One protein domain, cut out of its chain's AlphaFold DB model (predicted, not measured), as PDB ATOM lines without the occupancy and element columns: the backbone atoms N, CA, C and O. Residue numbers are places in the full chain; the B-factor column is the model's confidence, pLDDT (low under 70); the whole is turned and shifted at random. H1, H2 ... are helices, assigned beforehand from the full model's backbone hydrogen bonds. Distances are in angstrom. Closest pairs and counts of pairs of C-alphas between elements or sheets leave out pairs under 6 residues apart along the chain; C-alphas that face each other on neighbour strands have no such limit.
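AT A GLANCE: This is residues 24 to 126 of the 384 residues of the protein "Putative transcriptional regulatory protein c1f7.11c" of Fusarium flagelliforme (UniProt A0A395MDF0). Four helices run back and forth: H2, H3 and H4 make an up-and-down bundle of three, each running against the one before it, their centres at the corners of a triangle, and H1 packs on H2 alone, away from H3 and H4. The long link between H3 and H4 loops round at one end of the bundle. The printed part has 103 residues, with helices H1, H2, H3 and H4 in that order and no named strand; the class is all helix. It is compact, with a radius of gyration of the C-alphas of 14.4 A, and spans 44 by 33 by 20 A.

HOW THE PARTS SIT: H1, residues 24 to 39, touches H2, residues 49 to 63, with residues 30 to 37 alone; their closest C-alphas, of Arg 30 and His 56, are 7.0 A apart. This helical hairpin has a shallow tilt of 29 degrees, opposite ways. H2 touches H3, residues 68 to 84, in a second hairpin, at a shallow tilt of 9 degrees; the closest C-alphas, of Val 50 and Ala 82, are 6.1 A apart. H3 touches H4, residues 99 to 123, in a third hairpin, at a shallow tilt of 31 degrees; the closest C-alphas, of Trp 72 and Thr 119, are 5.3 A apart. H2 and H4 are close but not clearly touching, with C-alphas 51 and 108 the closest at 7.5 A; they run the same way at 37 degrees, only just a steep tilt. H1 is apart from H3 and H4. In H1, H2, H3 and H4 every O i to N i+4 pair is within hydrogen-bond range.

IN THESE COORDINATES: H1 begins at C-alpha 24 (-49.125, -23.012, 17.513) and is 22.6 A long; H2 is 20.9 A and H3 24.4 A. H4, 36.4 A, ends at C-alpha 123 (-63.265, -30.503, 42.101).

THE WHOLE: The C-alphas of Ala 24 and Pro 95 are the two farthest apart, at 45.6 A. The link from H2 to H3 is tight, that from H1 to H2 short, and that from H3 to H4, residues 85 to 98, long. The printed part has no cut; its mean pLDDT is 90.1, and residues 64 to 67 are under 70.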
ATOM      1  N   ALA A  24     -50.050 -21.955  17.928       84.19
ATOM      2  CA  ALA A  24     -49.125 -23.012  17.513       84.19
ATOM      3  C   ALA A  24     -47.780 -22.934  18.263       84.19
ATOM      4  O   ALA A  24     -47.210 -23.951  18.675       84.19
ATOM      5  N   SER A  25     -47.288 -21.715  18.504       85.44
ATOM      6  CA  SER A  25     -46.077 -21.484  19.297       85.44
ATOM      7  C   SER A  25     -46.263 -21.917  20.754       85.44
ATOM      8  O   SER A  25     -45.393 -22.586  21.311       85.44
ATOM      9  N   LEU A  26     -47.408 -21.598  21.369       83.12
ATOM     10  CA  LEU A  26     -47.736 -22.017  22.737       83.12
ATOM     11  C   LEU A  26     -47.790 -23.544  22.874       83.12
ATOM     12  O   LEU A  26     -47.223 -24.095  23.819       83.12
ATOM     13  N   GLU A  27     -48.419 -24.238  21.924       85.31
ATOM     14  CA  GLU A  27     -48.471 -25.706  21.901       85.31
ATOM     15  C   GLU A  27     -47.076 -26.327  21.746       85.31
ATOM     16  O   GLU A  27     -46.735 -27.293  22.442       85.31
ATOM     17  N   THR A  28     -46.233 -25.724  20.905       89.25
ATOM     18  CA  THR A  28     -44.837 -26.141  20.721       89.25
ATOM     19  C   THR A  28     -44.039 -25.983  22.016       89.25
ATOM     20  O   THR A  28     -43.439 -26.949  22.489       89.25
ATOM     21  N   PHE A  29     -44.070 -24.806  22.651       88.94
ATOM     22  CA  PHE A  29     -43.357 -24.572  23.913       88.94
ATOM     23  C   PHE A  29     -43.865 -25.462  25.048       88.94
ATOM     24  O   PHE A  29     -43.061 -25.965  25.838       88.94
ATOM     25  N   ARG A  30     -45.177 -25.716  25.115       87.56
ATOM     26  CA  ARG A  30     -45.763 -26.649  26.087       87.56
ATOM     27  C   ARG A  30     -45.212 -28.061  25.891       87.56
ATOM     28  O   ARG A  30     -44.784 -28.678  26.864       87.56
ATOM     29  N   THR A  31     -45.160 -28.540  24.649       90.00
ATOM     30  CA  THR A  31     -44.629 -29.870  24.307       90.00
ATOM     31  C   THR A  31     -43.144 -29.988  24.648       90.00
ATOM     32  O   THR A  31     -42.731 -30.937  25.312       90.00
ATOM     33  N   LEU A  32     -42.342 -28.989  24.276       92.19
ATOM     34  CA  LEU A  32     -40.913 -28.961  24.595       92.19
ATOM     35  C   LEU A  32     -40.662 -28.917  26.107       92.19
ATOM     36  O   LEU A  32     -39.771 -29.605  26.594       92.19
ATOM     37  N   THR A  33     -41.481 -28.180  26.864       91.75
ATOM     38  CA  THR A  33     -41.394 -28.156  28.334       91.75
ATOM     39  C   THR A  33     -41.612 -29.551  28.923       91.75
ATOM     40  O   THR A  33     -40.856 -29.967  29.799       91.75
ATOM     41  N   ILE A  34     -42.596 -30.305  28.415       90.88
ATOM     42  CA  ILE A  34     -42.844 -31.692  28.842       90.88
ATOM     43  C   ILE A  34     -41.639 -32.580  28.516       90.88
ATOM     44  O   ILE A  34     -41.184 -33.326  29.380       90.88
ATOM     45  N   HIS A  35     -41.084 -32.483  27.304       93.19
ATOM     46  CA  HIS A  35     -39.897 -33.256  26.928       93.19
ATOM     47  C   HIS A  35     -38.701 -32.956  27.840       93.19
ATOM     48  O   HIS A  35     -38.035 -33.888  28.285       93.19
ATOM     49  N   CYS A  36     -38.463 -31.686  28.176       92.19
ATOM     50  CA  CYS A  36     -37.403 -31.290  29.104       92.19
ATOM     51  C   CYS A  36     -37.634 -31.833  30.520       92.19
ATOM     52  O   CYS A  36     -36.693 -32.321  31.141       92.19
ATOM     53  N   LEU A  37     -38.874 -31.798  31.022       91.94
ATOM     54  CA  LEU A  37     -39.225 -32.367  32.328       91.94
ATOM     55  C   LEU A  37     -38.981 -33.881  32.369       91.94
ATOM     56  O   LEU A  37     -38.428 -34.391  33.341       91.94
ATOM     57  N   VAL A  38     -39.359 -34.606  31.314       92.94
ATOM     58  CA  VAL A  38     -39.133 -36.056  31.217       92.94
ATOM     59  C   VAL A  38     -37.643 -36.374  31.105       92.94
ATOM     60  O   VAL A  38     -37.145 -37.220  31.843       92.94
ATOM     61  N   ALA A  39     -36.916 -35.674  30.230       92.00
ATOM     62  CA  ALA A  39     -35.478 -35.867  30.051       92.00
ATOM     63  C   ALA A  39     -34.676 -35.535  31.320       92.00
ATOM     64  O   ALA A  39     -33.672 -36.184  31.600       92.00
ATOM     65  N   GLY A  40     -35.127 -34.545  32.095       90.00
ATOM     66  CA  GLY A  40     -34.535 -34.159  33.375       90.00
ATOM     67  C   GLY A  40     -34.950 -35.027  34.564       90.00
ATOM     68  O   GLY A  40     -34.572 -34.686  35.683       90.00
ATOM     69  N   ASP A  41     -35.733 -36.092  34.339       89.94
ATOM     70  CA  ASP A  41     -36.355 -36.923  35.374       89.94
ATOM     71  C   ASP A  41     -36.997 -36.061  36.472       89.94
ATOM     72  O   ASP A  41     -36.540 -36.023  37.612       89.94
ATOM     73  N   TYR A  42     -38.063 -35.329  36.123       89.75
ATOM     74  CA  TYR A  42     -38.749 -34.388  37.024       89.75
ATOM     75  C   TYR A  42     -39.244 -35.001  38.348       89.75
ATOM     76  O   TYR A  42     -39.688 -34.279  39.242       89.75
ATOM     77  N   LEU A  43     -39.217 -36.329  38.493       88.62
ATOM     78  CA  LEU A  43     -39.506 -36.980  39.763       88.62
ATOM     79  C   LEU A  43     -38.335 -36.845  40.744       88.62
ATOM     80  O   LEU A  43     -38.568 -36.880  41.956       88.62
ATOM     81  N   HIS A  44     -37.101 -36.677  40.264       84.12
ATOM     82  CA  HIS A  44     -35.917 -36.398  41.072       84.12
ATOM     83  C   HIS A  44     -35.892 -34.966  41.627       84.12
ATOM     84  O   HIS A  44     -36.334 -34.004  41.009       84.12
ATOM     85  N   ALA A  45     -35.331 -34.833  42.833       76.12
ATOM     86  CA  ALA A  45     -35.190 -33.572  43.558       76.12
ATOM     87  C   ALA A  45     -34.015 -32.731  43.015       76.12
ATOM     88  O   ALA A  45     -33.032 -32.508  43.722       76.12
ATOM     89  N   SER A  46     -34.089 -32.305  41.753       80.19
ATOM     90  CA  SER A  46     -33.095 -31.428  41.122       80.19
ATOM     91  C   SER A  46     -33.540 -29.956  41.137       80.19
ATOM     92  O   SER A  46     -34.686 -29.625  41.452       80.19
ATOM     93  N   GLY A  47     -32.602 -29.038  40.889       82.38
ATOM     94  CA  GLY A  47     -32.874 -27.598  40.932       82.38
ATOM     95  C   GLY A  47     -33.920 -27.169  39.898       82.38
ATOM     96  O   GLY A  47     -33.911 -27.657  38.772       82.38
ATOM     97  N   TYR A  48     -34.799 -26.238  40.274       88.12
ATOM     98  CA  TYR A  48     -35.813 -25.610  39.411       88.12
ATOM     99  C   TYR A  48     -36.923 -26.522  38.858       88.12
ATOM    100  O   TYR A  48     -37.762 -26.060  38.079       88.12
ATOM    101  N   VAL A  49     -36.977 -27.801  39.242       93.31
ATOM    102  CA  VAL A  49     -38.022 -28.722  38.767       93.31
ATOM    103  C   VAL A  49     -39.409 -28.269  39.206       93.31
ATOM    104  O   VAL A  49     -40.326 -28.234  38.389       93.31
ATOM    105  N   VAL A  50     -39.573 -27.879  40.473       94.69
ATOM    106  CA  VAL A  50     -40.867 -27.421  41.002       94.69
ATOM    107  C   VAL A  50     -41.303 -26.138  40.304       94.69
ATOM    108  O   VAL A  50     -42.451 -26.024  39.896       94.69
ATOM    109  N   GLU A  51     -40.388 -25.198  40.100       92.94
ATOM    110  CA  GLU A  51     -40.613 -23.952  39.374       92.94
ATOM    111  C   GLU A  51     -41.043 -24.214  37.929       92.94
ATOM    112  O   GLU A  51     -42.036 -23.652  37.467       92.94
ATOM    113  N   THR A  52     -40.362 -25.132  37.243       93.25
ATOM    114  CA  THR A  52     -40.698 -25.530  35.870       93.25
ATOM    115  C   THR A  52     -42.071 -26.200  35.802       93.25
ATOM    116  O   THR A  52     -42.878 -25.879  34.931       93.25
ATOM    117  N   LEU A  53     -42.379 -27.086  36.750       94.06
ATOM    118  CA  LEU A  53     -43.684 -27.734  36.869       94.06
ATOM    119  C   LEU A  53     -44.809 -26.731  37.175       94.06
ATOM    120  O   LEU A  53     -45.888 -26.833  36.598       94.06
ATOM    121  N   MET A  54     -44.564 -25.744  38.044       92.88
ATOM    122  CA  MET A  54     -45.520 -24.669  38.338       92.88
ATOM    123  C   MET A  54     -45.798 -23.813  37.098       92.88
ATOM    124  O   MET A  54     -46.953 -23.480  36.833       92.88
ATOM    125  N   LEU A  55     -44.765 -23.488  36.313       90.88
ATOM    126  CA  LEU A  55     -44.922 -22.774  35.043       90.88
ATOM    127  C   LEU A  55     -45.694 -23.613  34.019       90.88
ATOM    128  O   LEU A  55     -46.607 -23.099  33.374       90.88
ATOM    129  N   HIS A  56     -45.387 -24.907  33.910       90.50
ATOM    130  CA  HIS A  56     -46.131 -25.829  33.054       90.50
ATOM    131  C   HIS A  56     -47.613 -25.897  33.448       90.50
ATOM    132  O   HIS A  56     -48.483 -25.770  32.589       90.50
ATOM    133  N   PHE A  57     -47.904 -26.014  34.747       90.12
ATOM    134  CA  PHE A  57     -49.266 -25.978  35.275       90.12
ATOM    135  C   PHE A  57     -49.979 -24.662  34.936       90.12
ATOM    136  O   PHE A  57     -51.135 -24.683  34.523       90.12
ATOM    137  N   ALA A  58     -49.306 -23.515  35.075       85.44
ATOM    138  CA  ALA A  58     -49.891 -22.220  34.735       85.44
ATOM    139  C   ALA A  58     -50.252 -22.131  33.242       85.44
ATOM    140  O   ALA A  58     -51.342 -21.673  32.905       85.44
ATOM    141  N   ILE A  59     -49.380 -22.615  32.352       82.44
ATOM    142  CA  ILE A  59     -49.662 -22.691  30.910       82.44
ATOM    143  C   ILE A  59     -50.865 -23.605  30.645       82.44
ATOM    144  O   ILE A  59     -51.758 -23.239  29.882       82.44
ATOM    145  N   ASP A  60     -50.914 -24.771  31.295       81.12
ATOM    146  CA  ASP A  60     -51.999 -25.740  31.123       81.12
ATOM    147  C   ASP A  60     -53.364 -25.174  31.545       81.12
ATOM    148  O   ASP A  60     -54.334 -25.318  30.806       81.12
ATOM    149  N   GLN A  61     -53.421 -24.439  32.660       76.31
ATOM    150  CA  GLN A  61     -54.630 -23.746  33.130       76.31
ATOM    151  C   GLN A  61     -55.168 -22.716  32.129       76.31
ATOM    152  O   GLN A  61     -56.379 -22.531  32.012       76.31
ATOM    153  N   HIS A  62     -54.277 -22.024  31.419       71.56
ATOM    154  CA  HIS A  62     -54.666 -21.035  30.417       71.56
ATOM    155  C   HIS A  62     -55.077 -21.672  29.083       71.56
ATOM    156  O   HIS A  62     -55.943 -21.126  28.401       71.56
ATOM    157  N   ALA A  63     -54.480 -22.809  28.716       70.06
ATOM    158  CA  ALA A  63     -54.774 -23.507  27.465       70.06
ATOM    159  C   ALA A  63     -56.019 -24.408  27.557       70.06
ATOM    160  O   ALA A  63     -56.809 -24.459  26.619       70.06
ATOM    161  N   ASN A  64     -56.213 -25.099  28.686       68.81
ATOM    162  CA  ASN A  64     -57.227 -26.140  28.857       68.81
ATOM    163  C   ASN A  64     -58.213 -25.787  29.981       68.81
ATOM    164  O   ASN A  64     -58.192 -26.352  31.074       68.81
ATOM    165  N   ILE A  65     -59.124 -24.856  29.686       63.44
ATOM    166  CA  ILE A  65     -60.094 -24.300  30.649       63.44
ATOM    167  C   ILE A  65     -61.037 -25.374  31.238       63.44
ATOM    168  O   ILE A  65     -61.572 -25.189  32.327       63.44
ATOM    169  N   THR A  66     -61.211 -26.514  30.561       62.66
ATOM    170  CA  THR A  66     -62.213 -27.544  30.890       62.66
ATOM    171  C   THR A  66     -61.670 -28.742  31.686       62.66
ATOM    172  O   THR A  66     -62.449 -29.570  32.160       62.66
ATOM    173  N   THR A  67     -60.351 -28.874  31.879       69.19
ATOM    174  CA  THR A  67     -59.730 -30.072  32.489       69.19
ATOM    175  C   THR A  67     -59.393 -29.917  33.973       69.19
ATOM    176  O   THR A  67     -58.278 -30.211  34.403       69.19
ATOM    177  N   HIS A  68     -60.372 -29.534  34.797       80.38
ATOM    178  CA  HIS A  68     -60.173 -29.330  36.244       80.38
ATOM    179  C   HIS A  68     -59.597 -30.558  36.972       80.38
ATOM    180  O   HIS A  68     -58.679 -30.425  37.780       80.38
ATOM    181  N   MET A  69     -60.081 -31.765  36.649       86.00
ATOM    182  CA  MET A  69     -59.580 -33.013  37.246       86.00
ATOM    183  C   MET A  69     -58.116 -33.284  36.886       86.00
ATOM    184  O   MET A  69     -57.331 -33.658  37.754       86.00
ATOM    185  N   GLY A  70     -57.736 -33.076  35.621       87.50
ATOM    186  CA  GLY A  70     -56.356 -33.264  35.167       87.50
ATOM    187  C   GLY A  70     -55.404 -32.300  35.869       87.50
ATOM    188  O   GLY A  70     -54.361 -32.713  36.373       87.50
ATOM    189  N   SER A  71     -55.812 -31.036  36.000       87.69
ATOM    190  CA  SER A  71     -55.049 -30.041  36.741       87.69
ATOM    191  C   SER A  71     -54.912 -30.378  38.228       87.69
ATOM    192  O   SER A  71     -53.824 -30.230  38.780       87.69
ATOM    193  N   TRP A  72     -55.975 -30.857  38.879       92.44
ATOM    194  CA  TRP A  72     -55.918 -31.295  40.278       92.44
ATOM    195  C   TRP A  72     -54.940 -32.467  40.471       92.44
ATOM    196  O   TRP A  72     -54.096 -32.425  41.368       92.44
ATOM    197  N   VAL A  73     -54.963 -33.467  39.579       93.81
ATOM    198  CA  VAL A  73     -54.005 -34.589  39.607       93.81
ATOM    199  C   VAL A  73     -52.569 -34.105  39.393       93.81
ATOM    200  O   VAL A  73     -51.681 -34.475  40.164       93.81
ATOM    201  N   LEU A  74     -52.335 -33.253  38.386       92.44
ATOM    202  CA  LEU A  74     -51.014 -32.682  38.117       92.44
ATOM    203  C   LEU A  74     -50.500 -31.909  39.334       92.44
ATOM    204  O   LEU A  74     -49.378 -32.145  39.771       92.44
ATOM    205  N   MET A  75     -51.327 -31.050  39.934       95.12
ATOM    206  CA  MET A  75     -50.964 -30.314  41.147       95.12
ATOM    207  C   MET A  75     -50.546 -31.259  42.279       95.12
ATOM    208  O   MET A  75     -49.554 -31.003  42.961       95.12
ATOM    209  N   GLY A  76     -51.212 -32.408  42.421       95.56
ATOM    210  CA  GLY A  76     -50.804 -33.426  43.384       95.56
ATOM    211  C   GLY A  76     -49.429 -34.041  43.124       95.56
ATOM    212  O   GLY A  76     -48.698 -34.315  44.079       95.56
ATOM    213  N   VAL A  77     -49.030 -34.206  41.861       94.50
ATOM    214  CA  VAL A  77     -47.658 -34.606  41.505       94.50
ATOM    215  C   VAL A  77     -46.668 -33.513  41.909       94.50
ATOM    216  O   VAL A  77     -45.688 -33.802  42.598       94.50
ATOM    217  N   ILE A  78     -46.951 -32.255  41.560       96.00
ATOM    218  CA  ILE A  78     -46.074 -31.108  41.847       96.00
ATOM    219  C   ILE A  78     -45.850 -30.951  43.354       96.00
ATOM    220  O   ILE A  78     -44.711 -30.813  43.799       96.00
ATOM    221  N   ILE A  79     -46.916 -31.031  44.153       97.25
ATOM    222  CA  ILE A  79     -46.834 -30.925  45.614       97.25
ATOM    223  C   ILE A  79     -45.987 -32.059  46.196       97.25
ATOM    224  O   ILE A  79     -45.162 -31.807  47.070       97.25
ATOM    225  N   ARG A  80     -46.128 -33.297  45.705       96.12
ATOM    226  CA  ARG A  80     -45.314 -34.431  46.179       96.12
ATOM    227  C   ARG A  80     -43.837 -34.270  45.823       96.12
ATOM    228  O   ARG A  80     -42.991 -34.564  46.666       96.12
ATOM    229  N   VAL A  81     -43.518 -33.758  44.632       95.62
ATOM    230  CA  VAL A  81     -42.135 -33.417  44.250       95.62
ATOM    231  C   VAL A  81     -41.591 -32.302  45.153       95.62
ATOM    232  O   VAL A  81     -40.515 -32.448  45.731       95.62
ATOM    233  N   ALA A  82     -42.363 -31.238  45.384       96.50
ATOM    234  CA  ALA A  82     -41.990 -30.150  46.289       96.50
ATOM    235  C   ALA A  82     -41.785 -30.625  47.740       96.50
ATOM    236  O   ALA A  82     -40.835 -30.210  48.410       96.50
ATOM    237  N   MET A  83     -42.633 -31.536  48.226       96.12
ATOM    238  CA  MET A  83     -42.480 -32.164  49.537       96.12
ATOM    239  C   MET A  83     -41.215 -33.023  49.602       96.12
ATOM    240  O   MET A  83     -40.464 -32.890  50.567       96.12
ATOM    241  N   ARG A  84     -40.928 -33.826  48.564       94.56
ATOM    242  CA  ARG A  84     -39.680 -34.605  48.440       94.56
ATOM    243  C   ARG A  84     -38.441 -33.704  48.468       94.56
ATOM    244  O   ARG A  84     -37.427 -34.085  49.040       94.56
ATOM    245  N   MET A  85     -38.537 -32.501  47.905       93.50
ATOM    246  CA  MET A  85     -37.492 -31.469  47.944       93.50
ATOM    247  C   MET A  85     -37.430 -30.684  49.269       93.50
ATOM    248  O   MET A  85     -36.536 -29.855  49.457       93.50
ATOM    249  N   GLY A  86     -38.360 -30.921  50.198       94.62
ATOM    250  CA  GLY A  86     -38.387 -30.284  51.515       94.62
ATOM    251  C   GLY A  86     -38.977 -28.871  51.548       94.62
ATOM    252  O   GLY A  86     -38.756 -28.170  52.525       94.62
ATOM    253  N   LEU A  87     -39.732 -28.429  50.531       96.25
ATOM    254  CA  LEU A  87     -40.312 -27.068  50.501       96.25
ATOM    255  C   LEU A  87     -41.390 -26.833  51.575       96.25
ATOM    256  O   LEU A  87     -41.646 -25.697  51.959       96.25
ATOM    257  N   HIS A  88     -41.996 -27.911  52.073       97.44
ATOM    258  CA  HIS A  88     -42.955 -27.909  53.184       97.44
ATOM    259  C   HIS A  88     -42.311 -27.690  54.561       97.44
ATOM    260  O   HIS A  88     -43.016 -27.648  55.575       97.44
ATOM    261  N   ARG A  89     -40.975 -27.593  54.591       97.62
ATOM    262  CA  ARG A  89     -40.193 -27.370  55.794       97.62
ATOM    263  C   ARG A  89     -39.471 -26.039  55.759       97.62
ATOM    264  O   ARG A  89     -38.935 -25.637  54.728       97.62
ATOM    265  N   GLU A  90     -39.397 -25.404  56.916       96.94
ATOM    266  CA  GLU A  90     -38.732 -24.132  57.105       96.94
ATOM    267  C   GLU A  90     -37.232 -24.253  56.783       96.94
ATOM    268  O   GLU A  90     -36.516 -25.029  57.428       96.94
ATOM    269  N   PRO A  91     -36.724 -23.476  55.805       94.69
ATOM    270  CA  PRO A  91     -35.324 -23.530  55.405       94.69
ATOM    271  C   PRO A  91     -34.315 -23.309  56.535       94.69
ATOM    272  O   PRO A  91     -33.209 -23.837  56.449       94.69
ATOM    273  N   SER A  92     -34.679 -22.590  57.606       92.25
ATOM    274  CA  SER A  92     -33.773 -22.341  58.738       92.25
ATOM    275  C   SER A  92     -33.327 -23.605  59.481       92.25
ATOM    276  O   SER A  92     -32.410 -23.530  60.292       92.25
ATOM    277  N   HIS A  93     -33.946 -24.764  59.231       93.38
ATOM    278  CA  HIS A  93     -33.469 -26.047  59.758       93.38
ATOM    279  C   HIS A  93     -32.154 -26.518  59.111       93.38
ATOM    280  O   HIS A  93     -31.503 -27.414  59.647       93.38
ATOM    281  N   TRP A  94     -31.744 -25.926  57.982       93.50
ATOM    282  CA  TRP A  94     -30.534 -26.305  57.253       93.50
ATOM    283  C   TRP A  94     -29.580 -25.116  57.089       93.50
ATOM    284  O   TRP A  94     -29.890 -24.186  56.343       93.50
ATOM    285  N   PRO A  95     -28.374 -25.157  57.685       88.06
ATOM    286  CA  PRO A  95     -27.424 -24.043  57.617       88.06
ATOM    287  C   PRO A  95     -26.859 -23.799  56.209       88.06
ATOM    288  O   PRO A  95     -26.336 -22.726  55.938       88.06
ATOM    289  N   GLY A  96     -26.959 -24.778  55.303       89.38
ATOM    290  CA  GLY A  96     -26.481 -24.653  53.923       89.38
ATOM    291  C   GLY A  96     -27.418 -23.890  52.982       89.38
ATOM    292  O   GLY A  96     -27.057 -23.682  51.826       89.38
ATOM    293  N   ILE A  97     -28.620 -23.499  53.428       90.69
ATOM    294  CA  ILE A  97     -29.568 -22.767  52.583       90.69
ATOM    295  C   ILE A  97     -29.336 -21.266  52.736       90.69
ATOM    296  O   ILE A  97     -29.556 -20.693  53.802       90.69
ATOM    297  N   ARG A  98     -28.942 -20.618  51.636       89.19
ATOM    298  CA  ARG A  98     -28.745 -19.164  51.583       89.19
ATOM    299  C   ARG A  98     -30.079 -18.420  51.755       89.19
ATOM    300  O   ARG A  98     -31.112 -18.931  51.314       89.19
ATOM    301  N   PRO A  99     -30.091 -17.192  52.298       88.06
ATOM    302  CA  PRO A  99     -31.340 -16.482  52.576       88.06
ATOM    303  C   PRO A  99     -32.225 -16.235  51.348       88.06
ATOM    304  O   PRO A  99     -33.435 -16.430  51.428       88.06
ATOM    305  N   LEU A 100     -31.645 -15.885  50.192       87.19
ATOM    306  CA  LEU A 100     -32.409 -15.746  48.944       87.19
ATOM    307  C   LEU A 100     -33.110 -17.060  48.572       87.19
ATOM    308  O   LEU A 100     -34.291 -17.072  48.235       87.19
ATOM    309  N   GLN A 101     -32.396 -18.181  48.673       89.75
ATOM    310  CA  GLN A 101     -32.953 -19.498  48.382       89.75
ATOM    311  C   GLN A 101     -34.044 -19.881  49.388       89.75
ATOM    312  O   GLN A 101     -35.065 -20.448  48.996       89.75
ATOM    313  N   ALA A 102     -33.855 -19.559  50.671       91.88
ATOM    314  CA  ALA A 102     -34.878 -19.745  51.690       91.88
ATOM    315  C   ALA A 102     -36.156 -18.979  51.328       91.88
ATOM    316  O   ALA A 102     -37.250 -19.539  51.394       91.88
ATOM    317  N   GLU A 103     -36.020 -17.734  50.875       91.88
ATOM    318  CA  GLU A 103     -37.174 -16.894  50.584       91.88
ATOM    319  C   GLU A 103     -37.902 -17.308  49.296       91.88
ATOM    320  O   GLU A 103     -39.132 -17.380  49.252       91.88
ATOM    321  N   LEU A 104     -37.161 -17.713  48.261       91.56
ATOM    322  CA  LEU A 104     -37.749 -18.313  47.059       91.56
ATOM    323  C   LEU A 104     -38.498 -19.617  47.377       91.56
ATOM    324  O   LEU A 104     -39.590 -19.839  46.851       91.56
ATOM    325  N   ARG A 105     -37.972 -20.443  48.293       94.69
ATOM    326  CA  ARG A 105     -38.648 -21.661  48.768       94.69
ATOM    327  C   ARG A 105     -39.954 -21.357  49.496       94.69
ATOM    328  O   ARG A 105     -40.959 -22.001  49.193       94.69
ATOM    329  N   ARG A 106     -39.972 -20.374  50.408       96.00
ATOM    330  CA  ARG A 106     -41.207 -19.947  51.096       96.00
ATOM    331  C   ARG A 106     -42.249 -19.457  50.092       96.00
ATOM    332  O   ARG A 106     -43.397 -19.887  50.151       96.00
ATOM    333  N   ARG A 107     -41.852 -18.640  49.108       95.25
ATOM    334  CA  ARG A 107     -42.756 -18.154  48.046       95.25
ATOM    335  C   ARG A 107     -43.321 -19.280  47.186       95.25
ATOM    336  O   ARG A 107     -44.530 -19.301  46.954       95.25
ATOM    337  N   ALA A 108     -42.476 -20.213  46.746       96.00
ATOM    338  CA  ALA A 108     -42.907 -21.377  45.978       96.00
ATOM    339  C   ALA A 108     -43.904 -22.224  46.782       96.00
ATOM    340  O   ALA A 108     -44.973 -22.568  46.281       96.00
ATOM    341  N   TRP A 109     -43.610 -22.487  48.058       97.81
ATOM    342  CA  TRP A 109     -44.511 -23.235  48.932       97.81
ATOM    343  C   TRP A 109     -45.853 -22.524  49.158       97.81
ATOM    344  O   TRP A 109     -46.909 -23.138  49.031       97.81
ATOM    345  N   THR A 110     -45.840 -21.215  49.422       97.69
ATOM    346  CA  THR A 110     -47.054 -20.397  49.566       97.69
ATOM    347  C   THR A 110     -47.909 -20.383  48.296       97.69
ATOM    348  O   THR A 110     -49.144 -20.414  48.376       97.69
ATOM    349  N   PHE A 111     -47.277 -20.365  47.120       95.69
ATOM    350  CA  PHE A 111     -47.981 -20.509  45.849       95.69
ATOM    351  C   PHE A 111     -48.640 -21.889  45.738       95.69
ATOM    352  O   PHE A 111     -49.850 -21.954  45.520       95.69
ATOM    353  N   LEU A 112     -47.890 -22.971  45.972       97.69
ATOM    354  CA  LEU A 112     -48.418 -24.341  45.934       97.69
ATOM    355  C   LEU A 112     -49.581 -24.539  46.910       97.69
ATOM    356  O   LEU A 112     -50.604 -25.088  46.518       97.69
ATOM    357  N   TYR A 113     -49.475 -24.020  48.138       98.12
ATOM    358  CA  TYR A 113     -50.563 -24.032  49.124       98.12
ATOM    359  C   TYR A 113     -51.839 -23.400  48.562       98.12
ATOM    360  O   TYR A 113     -52.936 -23.942  48.688       98.12
ATOM    361  N   SER A 114     -51.691 -22.241  47.917       95.94
ATOM    362  CA  SER A 114     -52.822 -21.524  47.337       95.94
ATOM    363  C   SER A 114     -53.468 -22.332  46.215       95.94
ATOM    364  O   SER A 114     -54.688 -22.465  46.177       95.94
ATOM    365  N   VAL A 115     -52.667 -22.897  45.311       94.75
ATOM    366  CA  VAL A 115     -53.185 -23.654  44.167       94.75
ATOM    367  C   VAL A 115     -53.803 -24.992  44.587       94.75
ATOM    368  O   VAL A 115     -54.841 -25.364  44.041       94.75
ATOM    369  N   ASP A 116     -53.245 -25.674  45.589       97.31
ATOM    370  CA  ASP A 116     -53.846 -26.867  46.204       97.31
ATOM    371  C   ASP A 116     -55.259 -26.568  46.722       97.31
ATOM    372  O   ASP A 116     -56.197 -27.306  46.432       97.31
ATOM    373  N   PHE A 117     -55.444 -25.435  47.412       96.31
ATOM    374  CA  PHE A 117     -56.763 -24.979  47.856       96.31
ATOM    375  C   PHE A 117     -57.730 -24.736  46.690       96.31
ATOM    376  O   PHE A 117     -58.843 -25.266  46.697       96.31
ATOM    377  N   PHE A 118     -57.330 -23.974  45.667       92.88
ATOM    378  CA  PHE A 118     -58.230 -23.672  44.547       92.88
ATOM    379  C   PHE A 118     -58.593 -24.913  43.735       92.88
ATOM    380  O   PHE A 118     -59.770 -25.142  43.488       92.88
ATOM    381  N   THR A 119     -57.611 -25.734  43.367       92.62
ATOM    382  CA  THR A 119     -57.861 -26.939  42.561       92.62
ATOM    383  C   THR A 119     -58.698 -27.964  43.317       92.62
ATOM    384  O   THR A 119     -59.622 -28.525  42.739       92.62
ATOM    385  N   SER A 120     -58.440 -28.166  44.612       94.81
ATOM    386  CA  SER A 120     -59.195 -29.115  45.439       94.81
ATOM    387  C   SER A 120     -60.639 -28.666  45.656       94.81
ATOM    388  O   SER A 120     -61.558 -29.448  45.429       94.81
ATOM    389  N   THR A 121     -60.853 -27.388  45.998       92.75
ATOM    390  CA  THR A 121     -62.213 -26.828  46.125       92.75
ATOM    391  C   THR A 121     -62.972 -26.851  44.800       92.75
ATOM    392  O   THR A 121     -64.175 -27.078  44.796       92.75
ATOM    393  N   GLN A 122     -62.275 -26.669  43.674       89.75
ATOM    394  CA  GLN A 122     -62.868 -26.682  42.338       89.75
ATOM    395  C   GLN A 122     -63.446 -28.045  41.942       89.75
ATOM    396  O   GLN A 122     -64.464 -28.107  41.251       89.75
ATOM    397  N   VAL A 123     -62.802 -29.133  42.370       90.94
ATOM    398  CA  VAL A 123     -63.265 -30.503  42.101       90.94
ATOM    399  C   VAL A 123     -64.049 -31.113  43.267       90.94
ATOM    400  O   VAL A 123     -64.562 -32.220  43.128       90.94
ATOM    401  N   GLY A 124     -64.160 -30.406  44.398       91.12
ATOM    402  CA  GLY A 124     -64.828 -30.895  45.608       91.12
ATOM    403  C   GLY A 124     -64.121 -32.095  46.243       91.12
ATOM    404  O   GLY A 124     -64.786 -33.025  46.693       91.12
ATOM    405  N   LEU A 125     -62.783 -32.122  46.204       93.69
ATOM    406  CA  LEU A 125     -61.969 -33.174  46.819       93.69
ATOM    407  C   LEU A 125     -61.068 -32.604  47.922       93.69
ATOM    408  O   LEU A 125     -60.781 -31.404  47.920       93.69
ATOM    409  N   PRO A 126     -60.573 -33.439  48.855       94.75
ATOM    410  CA  PRO A 126     -59.655 -32.990  49.891       94.75
ATOM    411  C   PRO A 126     -58.333 -32.458  49.334       94.75
ATOM    412  O   PRO A 126     -57.744 -33.018  48.408       94.75
TER     413      PRO A 126